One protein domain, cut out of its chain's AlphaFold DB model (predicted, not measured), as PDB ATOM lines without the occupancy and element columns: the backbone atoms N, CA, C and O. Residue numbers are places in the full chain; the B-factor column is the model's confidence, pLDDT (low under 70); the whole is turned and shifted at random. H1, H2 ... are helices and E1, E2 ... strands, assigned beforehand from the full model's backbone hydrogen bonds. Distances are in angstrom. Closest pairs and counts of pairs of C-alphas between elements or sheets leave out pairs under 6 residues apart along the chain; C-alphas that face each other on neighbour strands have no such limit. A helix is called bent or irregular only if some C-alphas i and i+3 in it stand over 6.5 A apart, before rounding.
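This is residues 4 to 102 of the 146 residues of an uncharacterized protein of Phytophthora fragariae (UniProt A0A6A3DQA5). A narrow ribbon of three antiparallel strands, E1, E2 and E3, has helix H1 going off from one end, with only the helix's first residues near the ribbon, and a long loop with the short helix H2 beyond the other end. Residues 18 to 23, of which 18 to 21 belong to H1, stick out at one extreme and residues 53 to 63 at the other. The printed part has 99 residues, with two named helices and three named strands in the order H1, E1, H2, E2, E3; the sheet's order is E1, E2, E3. The class is mixed, helices and strands, with under half of the residues, 44, in named elements. The whole is extended, with a radius of gyration of the C-alphas of 20.0 A, and spans 62 by 31 by 26 A, only just elongated.

Find C-alpha 5 at (19.984, 140.233, -1.377); from there H1 runs through residues 5 to 21 over 24.5 A. Go on to C-alpha 39 at (17.782, 142.011, -5.786), where E1 begins; it takes residues 39 to 45 over 16.3 A. H2 is residues 63 to 66, over 6.4 A, neither bent nor irregular, but only just. E2 is residues 73 to 80, over 22.7 A, and E3 is residues 86 to 93, over 22.5 A, ending at C-alpha 93 at (29.795, 141.598, -21.921).

Start at E2, the inner strand; E1 and E3 are the edge strands. E1 and E2 are antiparallel at 162 degrees; look for N 44 and O 74, 2.8 A apart, and N 42 and O 76, 2.9 A, within hydrogen-bond range. E2 and E3 form a hairpin, antiparallel at 156 degrees, with N 75 and O 91 at 2.8 A. H1 is on the sheet but only grazes it, with its residues 5 to 9; its closest C-alphas to E1 are those of Val 5 and Tyr 40, 4.7 A. H2 is not on the sheet, and it is apart from H1 and from E3. In H1 every O i to N i+4 pair is within hydrogen-bond range; H2 is too short for such a pair, and its one O i to N i+3 pair is not within range.

The two C-alphas farthest apart are those of Gly 23 and Arg 59, 62.7 A. The printed part has no cut. The links H1 to E1 and E1 to H2 are long, with 17 residues each; H2 to E2 is short and E2 to E3 tight. The mean pLDDT of the printed part is 85.2; residues 51 to 54 and 59 to 67 are under 70.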
ATOM      1  N   SER A   4      19.440 137.427  -5.355       95.69
ATOM      2  CA  SER A   4      18.721 138.166  -4.319       95.69
ATOM      3  C   SER A   4      19.665 138.665  -3.230       95.69
ATOM      4  O   SER A   4      20.749 138.107  -3.009       95.69
ATOM      5  N   VAL A   5      19.243 139.717  -2.532       94.94
ATOM      6  CA  VAL A   5      19.984 140.233  -1.377       94.94
ATOM      7  C   VAL A   5      20.126 139.162  -0.303       94.94
ATOM      8  O   VAL A   5      21.239 138.912   0.152       94.94
ATOM      9  N   THR A   6      19.045 138.455   0.027       95.38
ATOM     10  CA  THR A   6      19.042 137.382   1.031       95.38
ATOM     11  C   THR A   6      20.081 136.305   0.718       95.38
ATOM     12  O   THR A   6      20.878 135.932   1.581       95.38
ATOM     13  N   VAL A   7      20.144 135.836  -0.537       95.12
ATOM     14  CA  VAL A   7      21.133 134.827  -0.955       95.12
ATOM     15  C   VAL A   7      22.555 135.363  -0.792       95.12
ATOM     16  O   VAL A   7      23.397 134.670  -0.218       95.12
ATOM     17  N   ARG A   8      22.830 136.598  -1.229       94.12
ATOM     18  CA  ARG A   8      24.151 137.220  -1.050       94.12
ATOM     19  C   ARG A   8      24.511 137.379   0.427       94.12
ATOM     20  O   ARG A   8      25.611 137.006   0.820       94.12
ATOM     21  N   ASN A   9      23.614 137.921   1.242       94.31
ATOM     22  CA  ASN A   9      23.856 138.144   2.666       94.31
ATOM     23  C   ASN A   9      24.165 136.821   3.381       94.31
ATOM     24  O   ASN A   9      25.107 136.745   4.172       94.31
ATOM     25  N   ASN A  10      23.449 135.748   3.041       94.06
ATOM     26  CA  ASN A  10      23.726 134.411   3.560       94.06
ATOM     27  C   ASN A  10      25.090 133.872   3.103       94.06
ATOM     28  O   ASN A  10      25.790 133.239   3.895       94.06
ATOM     29  N   GLN A  11      25.511 134.143   1.864       92.81
ATOM     30  CA  GLN A  11      26.857 133.795   1.393       92.81
ATOM     31  C   GLN A  11      27.950 134.532   2.179       92.81
ATOM     32  O   GLN A  11      28.924 133.890   2.577       92.81
ATOM     33  N   ILE A  12      27.764 135.827   2.465       91.50
ATOM     34  CA  ILE A  12      28.684 136.632   3.291       91.50
ATOM     35  C   ILE A  12      28.792 136.027   4.698       91.50
ATOM     36  O   ILE A  12      29.894 135.725   5.155       91.50
ATOM     37  N   LYS A  13      27.654 135.754   5.354       91.25
ATOM     38  CA  LYS A  13      27.609 135.124   6.689       91.25
ATOM     39  C   LYS A  13      28.346 133.777   6.706       91.25
ATOM     40  O   LYS A  13      29.197 133.542   7.562       91.25
ATOM     41  N   ARG A  14      28.082 132.904   5.726       92.75
ATOM     42  CA  ARG A  14      28.749 131.592   5.593       92.75
ATOM     43  C   ARG A  14      30.249 131.714   5.314       92.75
ATOM     44  O   ARG A  14      31.029 130.885   5.778       92.75
ATOM     45  N   ALA A  15      30.675 132.705   4.532       91.06
ATOM     46  CA  ALA A  15      32.091 132.963   4.283       91.06
ATOM     47  C   ALA A  15      32.807 133.436   5.558       91.06
ATOM     48  O   ALA A  15      33.870 132.910   5.880       91.06
ATOM     49  N   ALA A  16      32.192 134.345   6.318       89.88
ATOM     50  CA  ALA A  16      32.719 134.818   7.595       89.88
ATOM     51  C   ALA A  16      32.850 133.682   8.627       89.88
ATOM     52  O   ALA A  16      33.898 133.546   9.257       89.88
ATOM     53  N   LEU A  17      31.836 132.813   8.742       90.94
ATOM     54  CA  LEU A  17      31.885 131.626   9.608       90.94
ATOM     55  C   LEU A  17      33.039 130.687   9.233       90.94
ATOM     56  O   LEU A  17      33.817 130.289  10.099       90.94
ATOM     57  N   ARG A  18      33.211 130.388   7.938       91.94
ATOM     58  CA  ARG A  18      34.325 129.550   7.461       91.94
ATOM     59  C   ARG A  18      35.692 130.149   7.780       91.94
ATOM     60  O   ARG A  18      36.590 129.413   8.170       91.94
ATOM     61  N   LEU A  19      35.856 131.464   7.635       90.81
ATOM     62  CA  LEU A  19      37.105 132.141   7.994       90.81
ATOM     63  C   LEU A  19      37.382 132.048   9.497       90.81
ATOM     64  O   LEU A  19      38.503 131.716   9.877       90.81
ATOM     65  N   LYS A  20      36.353 132.246  10.331       89.38
ATOM     66  CA  LYS A  20      36.456 132.096  11.788       89.38
ATOM     67  C   LYS A  20      36.912 130.688  12.178       89.38
ATOM     68  O   LYS A  20      37.815 130.563  12.996       89.38
ATOM     69  N   HIS A  21      36.355 129.647  11.555       91.69
ATOM     70  CA  HIS A  21      36.765 128.255  11.793       91.69
ATOM     71  C   HIS A  21      38.229 127.991  11.403       91.69
ATOM     72  O   HIS A  21      38.883 127.156  12.010       91.69
ATOM     73  N   GLN A  22      38.762 128.716  10.417       93.25
ATOM     74  CA  GLN A  22      40.166 128.628  10.001       93.25
ATOM     75  C   GLN A  22      41.105 129.539  10.816       93.25
ATOM     76  O   GLN A  22      42.262 129.702  10.432       93.25
ATOM     77  N   GLY A  23      40.617 130.208  11.868       91.62
ATOM     78  CA  GLY A  23      41.397 131.184  12.637       91.62
ATOM     79  C   GLY A  23      41.764 132.452  11.854       91.62
ATOM     80  O   GLY A  23      42.639 133.211  12.267       91.62
ATOM     81  N   LYS A  24      41.117 132.707  10.710       88.62
ATOM     82  CA  LYS A  24      41.405 133.846   9.828       88.62
ATOM     83  C   LYS A  24      40.375 134.956  10.013       88.62
ATOM     84  O   LYS A  24      39.186 134.707  10.201       88.62
ATOM     85  N   LYS A  25      40.823 136.207   9.881       78.69
ATOM     86  CA  LYS A  25      39.943 137.385   9.840       78.69
ATOM     87  C   LYS A  25      39.618 137.776   8.401       78.69
ATOM     88  O   LYS A  25      40.408 137.567   7.479       78.69
ATOM     89  N   GLN A  26      38.440 138.360   8.205       75.06
ATOM     90  CA  GLN A  26      38.018 138.856   6.901       75.06
ATOM     91  C   GLN A  26      38.853 140.088   6.522       75.06
ATOM     92  O   GLN A  26      38.900 141.063   7.262       75.06
ATOM     93  N   ARG A  27      39.519 140.046   5.359       72.50
ATOM     94  CA  ARG A  27      40.388 141.141   4.880       72.50
ATOM     95  C   ARG A  27      39.627 142.417   4.499       72.50
ATOM     96  O   ARG A  27      40.218 143.488   4.468       72.50
ATOM     97  N   LYS A  28      38.340 142.305   4.160       72.75
ATOM     98  CA  LYS A  28      37.457 143.429   3.821       72.75
ATOM     99  C   LYS A  28      36.124 143.260   4.529       72.75
ATOM    100  O   LYS A  28      35.553 142.173   4.478       72.75
ATOM    101  N   LYS A  29      35.618 144.338   5.127       71.75
ATOM    102  CA  LYS A  29      34.255 144.394   5.658       71.75
ATOM    103  C   LYS A  29      33.287 144.350   4.475       71.75
ATOM    104  O   LYS A  29      33.219 145.286   3.681       71.75
ATOM    105  N   GLU A  30      32.598 143.228   4.300       79.25
ATOM    106  CA  GLU A  30      31.503 143.153   3.337       79.25
ATOM    107  C   GLU A  30      30.234 143.719   3.966       79.25
ATOM    108  O   GLU A  30      29.775 143.248   5.003       79.25
ATOM    109  N   HIS A  31      29.661 144.729   3.315       83.75
ATOM    110  CA  HIS A  31      28.420 145.342   3.756       83.75
ATOM    111  C   HIS A  31      27.220 144.444   3.428       83.75
ATOM    112  O   HIS A  31      26.995 144.064   2.264       83.75
ATOM    113  N   VAL A  32      26.468 144.118   4.479       88.62
ATOM    114  CA  VAL A  32      25.164 143.454   4.408       88.62
ATOM    115  C   VAL A  32      24.175 144.451   3.821       88.62
ATOM    116  O   VAL A  32      24.150 145.609   4.228       88.62
ATOM    117  N   LEU A  33      23.411 144.010   2.827       90.62
ATOM    118  CA  LEU A  33      22.399 144.856   2.200       90.62
ATOM    119  C   LEU A  33      21.051 144.690   2.898       90.62
ATOM    120  O   LEU A  33      20.772 143.581   3.359       90.62
ATOM    121  N   PRO A  34      20.206 145.729   2.924       91.25
ATOM    122  CA  PRO A  34      18.846 145.600   3.431       91.25
ATOM    123  C   PRO A  34      18.033 144.601   2.594       91.25
ATOM    124  O   PRO A  34      18.102 144.606   1.360       91.25
ATOM    125  N   GLU A  35      17.318 143.687   3.251       91.50
ATOM    126  CA  GLU A  35      16.625 142.585   2.566       91.50
ATOM    127  C   GLU A  35      15.452 143.075   1.711       91.50
ATOM    128  O   GLU A  35      15.168 142.484   0.664       91.50
ATOM    129  N   GLU A  36      14.848 144.206   2.078       94.12
ATOM    130  CA  GLU A  36      13.750 144.849   1.359       94.12
ATOM    131  C   GLU A  36      14.135 145.325  -0.050       94.12
ATOM    132  O   GLU A  36      13.266 145.516  -0.898       94.12
ATOM    133  N   TRP A  37      15.432 145.437  -0.364       92.62
ATOM    134  CA  TRP A  37      15.889 145.780  -1.718       92.62
ATOM    135  C   TRP A  37      15.649 144.646  -2.726       92.62
ATOM    136  O   TRP A  37      15.695 144.864  -3.939       92.62
ATOM    137  N   GLY A  38      15.412 143.418  -2.251       94.25
ATOM    138  CA  GLY A  38      15.047 142.256  -3.060       94.25
ATOM    139  C   GLY A  38      16.192 141.683  -3.903       94.25
ATOM    140  O   GLY A  38      16.598 140.534  -3.709       94.25
ATOM    141  N   GLN A  39      16.738 142.451  -4.851       94.44
ATOM    142  CA  GLN A  39      17.782 142.011  -5.786       94.44
ATOM    143  C   GLN A  39      19.120 142.707  -5.526       94.44
ATOM    144  O   GLN A  39      19.232 143.926  -5.576       94.44
ATOM    145  N   TYR A  40      20.174 141.914  -5.327       95.12
ATOM    146  CA  TYR A  40      21.549 142.410  -5.265       95.12
ATOM    147  C   TYR A  40      22.130 142.653  -6.660       95.12
ATOM    148  O   TYR A  40      22.853 143.626  -6.895       95.12
ATOM    149  N   SER A  41      21.867 141.721  -7.577       95.75
ATOM    150  CA  SER A  41      22.350 141.793  -8.947       95.75
ATOM    151  C   SER A  41      21.290 141.313  -9.923       95.75
ATOM    152  O   SER A  41      20.529 140.385  -9.638       95.75
ATOM    153  N   LYS A  42      21.260 141.933 -11.100       95.44
ATOM    154  CA  LYS A  42      20.389 141.552 -12.207       95.44
ATOM    155  C   LYS A  42      21.205 141.512 -13.487       95.44
ATOM    156  O   LYS A  42      21.929 142.455 -13.802       95.44
ATOM    157  N   THR A  43      21.092 140.416 -14.228       94.94
ATOM    158  CA  THR A  43      21.619 140.349 -15.594       94.94
ATOM    159  C   THR A  43      20.469 140.498 -16.570       94.94
ATOM    160  O   THR A  43      19.577 139.653 -16.595       94.94
ATOM    161  N   LEU A  44      20.526 141.541 -17.387       92.44
ATOM    162  CA  LEU A  44      19.723 141.675 -18.587       92.44
ATOM    163  C   LEU A  44      20.471 141.011 -19.741       92.44
ATOM    164  O   LEU A  44      21.695 141.107 -19.850       92.44
ATOM    165  N   VAL A  45      19.731 140.298 -20.573       91.12
ATOM    166  CA  VAL A  45      20.250 139.635 -21.767       91.12
ATOM    167  C   VAL A  45      19.456 140.138 -22.959       91.12
ATOM    168  O   VAL A  45      18.290 140.507 -22.802       91.12
ATOM    169  N   CYS A  46      20.071 140.143 -24.136       88.56
ATOM    170  CA  CYS A  46      19.343 140.422 -25.363       88.56
ATOM    171  C   CYS A  46      18.169 139.441 -25.536       88.56
ATOM    172  O   CYS A  46      18.300 138.250 -25.248       88.56
ATOM    173  N   THR A  47      17.040 139.924 -26.051       81.81
ATOM    174  CA  THR A  47      15.872 139.120 -26.455       81.81
ATOM    175  C   THR A  47      16.242 138.018 -27.450       81.81
ATOM    176  O   THR A  47      15.760 136.897 -27.322       81.81
ATOM    177  N   HIS A  48      17.164 138.293 -28.376       83.81
ATOM    178  CA  HIS A  48      17.708 137.304 -29.316       83.81
ATOM    179  C   HIS A  48      18.763 136.367 -28.697       83.81
ATOM    180  O   HIS A  48      19.191 135.408 -29.342       83.81
ATOM    181  N   GLY A  49      19.191 136.642 -27.460       84.75
ATOM    182  CA  GLY A  49      20.124 135.832 -26.672       84.75
ATOM    183  C   GLY A  49      19.448 134.940 -25.626       84.75
ATOM    184  O   GLY A  49      20.128 134.195 -24.917       84.75
ATOM    185  N   GLN A  50      18.120 135.024 -25.485       77.44
ATOM    186  CA  GLN A  50      17.368 134.183 -24.557       77.44
ATOM    187  C   GLN A  50      17.188 132.771 -25.132       77.44
ATOM    188  O   GLN A  50      16.757 132.629 -26.279       77.44
ATOM    189  N   PRO A  51      17.452 131.710 -24.347       68.62
ATOM    190  CA  PRO A  51      17.118 130.355 -24.760       68.62
ATOM    191  C   PRO A  51      15.611 130.243 -25.022       68.62
ATOM    192  O   PRO A  51      14.796 130.398 -24.114       68.62
ATOM    193  N   TYR A  52      15.225 129.985 -26.271       67.06
ATOM    194  CA  TYR A  52      13.826 129.745 -26.623       67.06
ATOM    195  C   TYR A  52      13.522 128.249 -26.592       67.06
ATOM    196  O   TYR A  52      14.072 127.494 -27.396       67.06
ATOM    197  N   HIS A  53      12.623 127.827 -25.705       65.94
ATOM    198  CA  HIS A  53      12.033 126.492 -25.745       65.94
ATOM    199  C   HIS A  53      10.737 126.566 -26.553       65.94
ATOM    200  O   HIS A  53       9.819 127.304 -26.187       65.94
ATOM    201  N   SER A  54      10.662 125.836 -27.672       67.81
ATOM    202  CA  SER A  54       9.426 125.789 -28.457       67.81
ATOM    203  C   SER A  54       8.296 125.220 -27.605       67.81
ATOM    204  O   SER A  54       8.418 124.125 -27.064       67.81
ATOM    205  N   ARG A  55       7.187 125.960 -27.495       70.38
ATOM    206  CA  ARG A  55       5.989 125.528 -26.751       70.38
ATOM    207  C   ARG A  55       4.981 124.773 -27.624       70.38
ATOM    208  O   ARG A  55       3.925 124.400 -27.133       70.38
ATOM    209  N   GLY A  56       5.278 124.557 -28.908       70.69
ATOM    210  CA  GLY A  56       4.377 123.873 -29.836       70.69
ATOM    211  C   GLY A  56       5.110 122.998 -30.852       70.69
ATOM    212  O   GLY A  56       6.278 123.227 -31.158       70.69
ATOM    213  N   LYS A  57       4.386 122.020 -31.409       70.00
ATOM    214  CA  LYS A  57       4.833 121.144 -32.514       70.00
ATOM    215  C   LYS A  57       4.642 121.786 -33.902       70.00
ATOM    216  O   LYS A  57       4.740 121.117 -34.925       70.00
ATOM    217  N   GLY A  58       4.284 123.071 -33.943       70.00
ATOM    218  CA  GLY A  58       3.934 123.774 -35.174       70.00
ATOM    219  C   GLY A  58       5.124 123.904 -36.127       70.00
ATOM    220  O   GLY A  58       6.220 124.262 -35.712       70.00
ATOM    221  N   ARG A  59       4.883 123.670 -37.422       62.78
ATOM    222  CA  ARG A  59       5.904 123.695 -38.490       62.78
ATOM    223  C   ARG A  59       6.370 125.101 -38.897       62.78
ATOM    224  O   ARG A  59       7.281 125.222 -39.710       62.78
ATOM    225  N   ARG A  60       5.749 126.170 -38.380       66.12
ATOM    226  CA  ARG A  60       6.101 127.553 -38.746       66.12
ATOM    227  C   ARG A  60       7.457 127.927 -38.140       66.12
ATOM    228  O   ARG A  60       7.577 128.060 -36.922       66.12
ATOM    229  N   LYS A  61       8.464 128.134 -38.990       55.34
ATOM    230  CA  LYS A  61       9.775 128.659 -38.590       55.34
ATOM    231  C   LYS A  61       9.681 130.176 -38.404       55.34
ATOM    232  O   LYS A  61       9.622 130.924 -39.372       55.34
ATOM    233  N   HIS A  62       9.679 130.650 -37.159       58.84
ATOM    234  CA  HIS A  62       9.857 132.077 -36.846       58.84
ATOM    235  C   HIS A  62      11.352 132.442 -36.852       58.84
ATOM    236  O   HIS A  62      11.909 132.855 -35.836       58.84
ATOM    237  N   GLU A  63      12.002 132.240 -37.997       50.81
ATOM    238  CA  GLU A  63      13.457 132.348 -38.172       50.81
ATOM    239  C   GLU A  63      13.969 133.776 -37.941       50.81
ATOM    240  O   GLU A  63      14.920 133.978 -37.195       50.81
ATOM    241  N   LYS A  64      13.244 134.785 -38.445       51.91
ATOM    242  CA  LYS A  64      13.614 136.205 -38.307       51.91
ATOM    243  C   LYS A  64      13.496 136.770 -36.885       51.91
ATOM    244  O   LYS A  64      14.052 137.821 -36.605       51.91
ATOM    245  N   VAL A  65      12.749 136.123 -35.986       56.06
ATOM    246  CA  VAL A  65      12.307 136.771 -34.734       56.06
ATOM    247  C   VAL A  65      13.055 136.270 -33.495       56.06
ATOM    248  O   VAL A  65      13.076 136.990 -32.500       56.06
ATOM    249  N   ARG A  66      13.625 135.050 -33.465       59.97
ATOM    250  CA  ARG A  66      13.832 134.399 -32.147       59.97
ATOM    251  C   ARG A  66      15.175 133.782 -31.784       59.97
ATOM    252  O   ARG A  66      15.316 133.487 -30.603       59.97
ATOM    253  N   ARG A  67      16.168 133.621 -32.658       62.66
ATOM    254  CA  ARG A  67      17.459 133.045 -32.226       62.66
ATOM    255  C   ARG A  67      18.604 133.461 -33.139       62.66
ATOM    256  O   ARG A  67      18.839 132.814 -34.148       62.66
ATOM    257  N   THR A  68      19.346 134.490 -32.745       72.19
ATOM    258  CA  THR A  68      20.717 134.687 -33.245       72.19
ATOM    259  C   THR A  68      21.752 134.209 -32.232       72.19
ATOM    260  O   THR A  68      22.943 134.358 -32.458       72.19
ATOM    261  N   GLU A  69      21.309 133.672 -31.087       84.44
ATOM    262  CA  GLU A  69      22.189 133.302 -29.971       84.44
ATOM    263  C   GLU A  69      23.052 134.486 -29.517       84.44
ATOM    264  O   GLU A  69      24.211 134.350 -29.128       84.44
ATOM    265  N   CYS A  70      22.450 135.680 -29.568       89.56
ATOM    266  CA  CYS A  70      23.106 136.933 -29.241       89.56
ATOM    267  C   CYS A  70      23.769 136.863 -27.860       89.56
ATOM    268  O   CYS A  70      23.133 136.568 -26.842       89.56
ATOM    269  N   SER A  71      25.065 137.161 -27.821       93.06
ATOM    270  CA  SER A  71      25.867 137.057 -26.600       93.06
ATOM    271  C   SER A  71      25.793 138.307 -25.720       93.06
ATOM    272  O   SER A  71      26.309 138.283 -24.600       93.06
ATOM    273  N   ALA A  72      25.145 139.380 -26.193       94.44
ATOM    274  CA  ALA A  72      25.043 140.658 -25.498       94.44
ATOM    275  C   ALA A  72      24.306 140.539 -24.157       94.44
ATOM    276  O   ALA A  72      23.158 140.075 -24.061       94.44
ATOM    277  N   ARG A  73      24.987 140.971 -23.093       95.00
ATOM    278  CA  ARG A  73      24.520 140.895 -21.707       95.00
ATOM    279  C   ARG A  73      24.987 142.108 -20.917       95.00
ATOM    280  O   ARG A  73      26.122 142.560 -21.054       95.00
ATOM    281  N   VAL A  74      24.136 142.561 -20.006       96.31
ATOM    282  CA  VAL A  74      24.424 143.640 -19.060       96.31
ATOM    283  C   VAL A  74      24.151 143.128 -17.653       96.31
ATOM    284  O   VAL A  74      23.028 142.755 -17.330       96.31
ATOM    285  N   ASN A  75      25.168 143.082 -16.798       96.56
ATOM    286  CA  ASN A  75      25.016 142.774 -15.380       96.56
ATOM    287  C   ASN A  75      25.114 144.062 -14.562       96.56
ATOM    288  O   ASN A  75      26.152 144.715 -14.569       96.56
ATOM    289  N   ALA A  76      24.055 144.399 -13.837       96.94
ATOM    290  CA  ALA A  76      24.060 145.457 -12.838       96.94
ATOM    291  C   ALA A  76      24.102 144.822 -11.446       96.94
ATOM    292  O   ALA A  76      23.351 143.884 -11.167       96.94
ATOM    293  N   ARG A  77      24.981 145.312 -10.569       95.31
ATOM    294  CA  ARG A  77      25.055 144.876  -9.168       95.31
ATOM    295  C   ARG A  77      25.326 146.038  -8.234       95.31
ATOM    296  O   ARG A  77      26.060 146.957  -8.593       95.31
ATOM    297  N   VAL A  78      24.812 145.948  -7.019       94.19
ATOM    298  CA  VAL A  78      25.107 146.922  -5.968       94.19
ATOM    299  C   VAL A  78      26.564 146.785  -5.506       94.19
ATOM    300  O   VAL A  78      27.093 145.680  -5.378       94.19
ATOM    301  N   LYS A  79      27.242 147.903  -5.255       90.62
ATOM    302  CA  LYS A  79      28.582 147.950  -4.665       90.62
ATOM    303  C   LYS A  79      28.643 149.065  -3.621       90.62
ATOM    304  O   LYS A  79      28.283 150.195  -3.928       90.62
ATOM    305  N   ALA A  80      29.145 148.738  -2.431       87.88
ATOM    306  CA  ALA A  80      29.486 149.730  -1.413       87.88
ATOM    307  C   ALA A  80      30.718 150.537  -1.842       87.88
ATOM    308  O   ALA A  80      31.687 149.972  -2.378       87.88
ATOM    309  N   ARG A  81      30.685 151.840  -1.595       85.19
ATOM    310  CA  ARG A  81      31.838 152.735  -1.666       85.19
ATOM    311  C   ARG A  81      32.481 152.875  -0.280       85.19
ATOM    312  O   ARG A  81      32.056 152.232   0.672       85.19
ATOM    313  N   LEU A  82      33.589 153.613  -0.220       83.56
ATOM    314  CA  LEU A  82      34.332 153.853   1.025       83.56
ATOM    315  C   LEU A  82      33.653 154.897   1.921       83.56
ATOM    316  O   LEU A  82      33.906 154.912   3.114       83.56
ATOM    317  N   ASP A  83      32.803 155.738   1.337       86.44
ATOM    318  CA  ASP A  83      32.010 156.788   1.985       86.44
ATOM    319  C   ASP A  83      30.643 156.270   2.479       86.44
ATOM    320  O   ASP A  83      29.694 157.038   2.589       86.44
ATOM    321  N   ASP A  84      30.513 154.954   2.678       80.38
ATOM    322  CA  ASP A  84      29.269 154.256   3.037       80.38
ATOM    323  C   ASP A  84      28.081 154.464   2.069       80.38
ATOM    324  O   ASP A  84      26.964 154.008   2.327       80.38
ATOM    325  N   SER A  85      28.319 155.060   0.894       89.31
ATOM    326  CA  SER A  85      27.322 155.163  -0.168       89.31
ATOM    327  C   SER A  85      27.274 153.906  -1.045       89.31
ATOM    328  O   SER A  85      28.196 153.078  -1.098       89.31
ATOM    329  N   TRP A  86      26.176 153.755  -1.783       90.25
ATOM    330  CA  TRP A  86      25.922 152.606  -2.646       90.25
ATOM    331  C   TRP A  86      25.830 153.021  -4.103       90.25
ATOM    332  O   TRP A  86      25.206 154.021  -4.442       90.25
ATOM    333  N   VAL A  87      26.406 152.211  -4.991       93.31
ATOM    334  CA  VAL A  87      26.291 152.419  -6.439       93.31
ATOM    335  C   VAL A  87      25.932 151.152  -7.186       93.31
ATOM    336  O   VAL A  87      26.309 150.046  -6.794       93.31
ATOM    337  N   LEU A  88      25.268 151.323  -8.327       94.69
ATOM    338  CA  LEU A  88      25.104 150.262  -9.310       94.69
ATOM    339  C   LEU A  88      26.357 150.175 -10.177       94.69
ATOM    340  O   LEU A  88      26.635 151.032 -11.012       94.69
ATOM    341  N   ARG A  89      27.125 149.102  -9.997       95.12
ATOM    342  CA  ARG A  89      28.213 148.757 -10.905       95.12
ATOM    343  C   ARG A  89      27.651 147.947 -12.062       95.12
ATOM    344  O   ARG A  89      27.234 146.803 -11.872       95.12
ATOM    345  N   VAL A  90      27.711 148.530 -13.252       96.69
ATOM    346  CA  VAL A  90      27.304 147.883 -14.498       96.69
ATOM    347  C   VAL A  90      28.522 147.253 -15.173       96.69
ATOM    348  O   VAL A  90      29.593 147.853 -15.244       96.69
ATOM    349  N   LYS A  91      28.370 146.016 -15.642       96.81
ATOM    350  CA  LYS A  91      29.329 145.318 -16.497       96.81
ATOM    351  C   LYS A  91      28.607 144.847 -17.751       96.81
ATOM    352  O   LYS A  91      27.675 144.050 -17.658       96.81
ATOM    353  N   VAL A  92      29.075 145.311 -18.901       96.12
ATOM    354  CA  VAL A  92      28.642 144.827 -20.214       96.12
ATOM    355  C   VAL A  92      29.575 143.699 -20.654       96.12
ATOM    356  O   VAL A  92      30.761 143.691 -20.314       96.12
ATOM    357  N   SER A  93      29.033 142.707 -21.348       95.62
ATOM    358  CA  SER A  93      29.795 141.598 -21.921       95.62
ATOM    359  C   SER A  93      29.089 141.032 -23.145       95.62
ATOM    360  O   SER A  93      27.858 141.046 -23.193       95.62
ATOM    361  N   GLY A  94      29.865 140.464 -24.067       94.62
ATOM    362  CA  GLY A  94      29.357 140.004 -25.356       94.62
ATOM    363  C   GLY A  94      29.062 141.165 -26.301       94.62
ATOM    364  O   GLY A  94      29.281 142.329 -25.966       94.62
ATOM    365  N   SER A  95      28.565 140.828 -27.480       94.25
ATOM    366  CA  SER A  95      28.216 141.780 -28.531       94.25
ATOM    367  C   SER A  95      26.901 141.386 -29.190       94.25
ATOM    368  O   SER A  95      26.479 140.222 -29.150       94.25
ATOM    369  N   HIS A  96      26.235 142.382 -29.767       92.44
ATOM    370  CA  HIS A  96      25.097 142.138 -30.634       92.44
ATOM    371  C   HIS A  96      25.591 141.600 -31.976       92.44
ATOM    372  O   HIS A  96      26.575 142.086 -32.523       92.44
ATOM    373  N   ASN A  97      24.911 140.573 -32.475       90.31
ATOM    374  CA  ASN A  97      25.164 139.936 -33.769       90.31
ATOM    375  C   ASN A  97      23.944 140.043 -34.699       90.31
ATOM    376  O   ASN A  97      23.727 139.206 -35.568       90.31
ATOM    377  N   HIS A  98      23.113 141.041 -34.434       85.31
ATOM    378  CA  HIS A  98      21.904 141.384 -35.158       85.31
ATOM    379  C   HIS A  98      21.751 142.901 -35.093       85.31
ATOM    380  O   HIS A  98      22.316 143.546 -34.202       85.31
ATOM    381  N   ASP A  99      20.946 143.452 -35.990       85.19
ATOM    382  CA  ASP A  99      20.729 144.890 -36.035       85.19
ATOM    383  C   ASP A  99      20.034 145.395 -34.767       85.19
ATOM    384  O   ASP A  99      19.139 144.752 -34.201       85.19
ATOM    385  N   LEU A 100      20.469 146.573 -34.327       86.25
ATOM    386  CA  LEU A 100      19.832 147.364 -33.284       86.25
ATOM    387  C   LEU A 100      19.231 148.581 -33.964       86.25
ATOM    388  O   LEU A 100      19.919 149.572 -34.189       86.25
ATOM    389  N   ASN A 101      17.963 148.487 -34.333       82.75
ATOM    390  CA  ASN A 101      17.255 149.610 -34.922       82.75
ATOM    391  C   ASN A 101      15.946 149.863 -34.161       82.75
ATOM    392  O   ASN A 101      15.380 148.965 -33.527       82.75
ATOM    393  N   GLU A 102      15.501 151.117 -34.189       81.44
ATOM    394  CA  GLU A 102      14.293 151.558 -33.490       81.44
ATOM    395  C   GLU A 102      13.046 150.844 -34.019       81.44
ATOM    396  O   GLU A 102      12.213 150.397 -33.240       81.44
TER     397      GLU A 102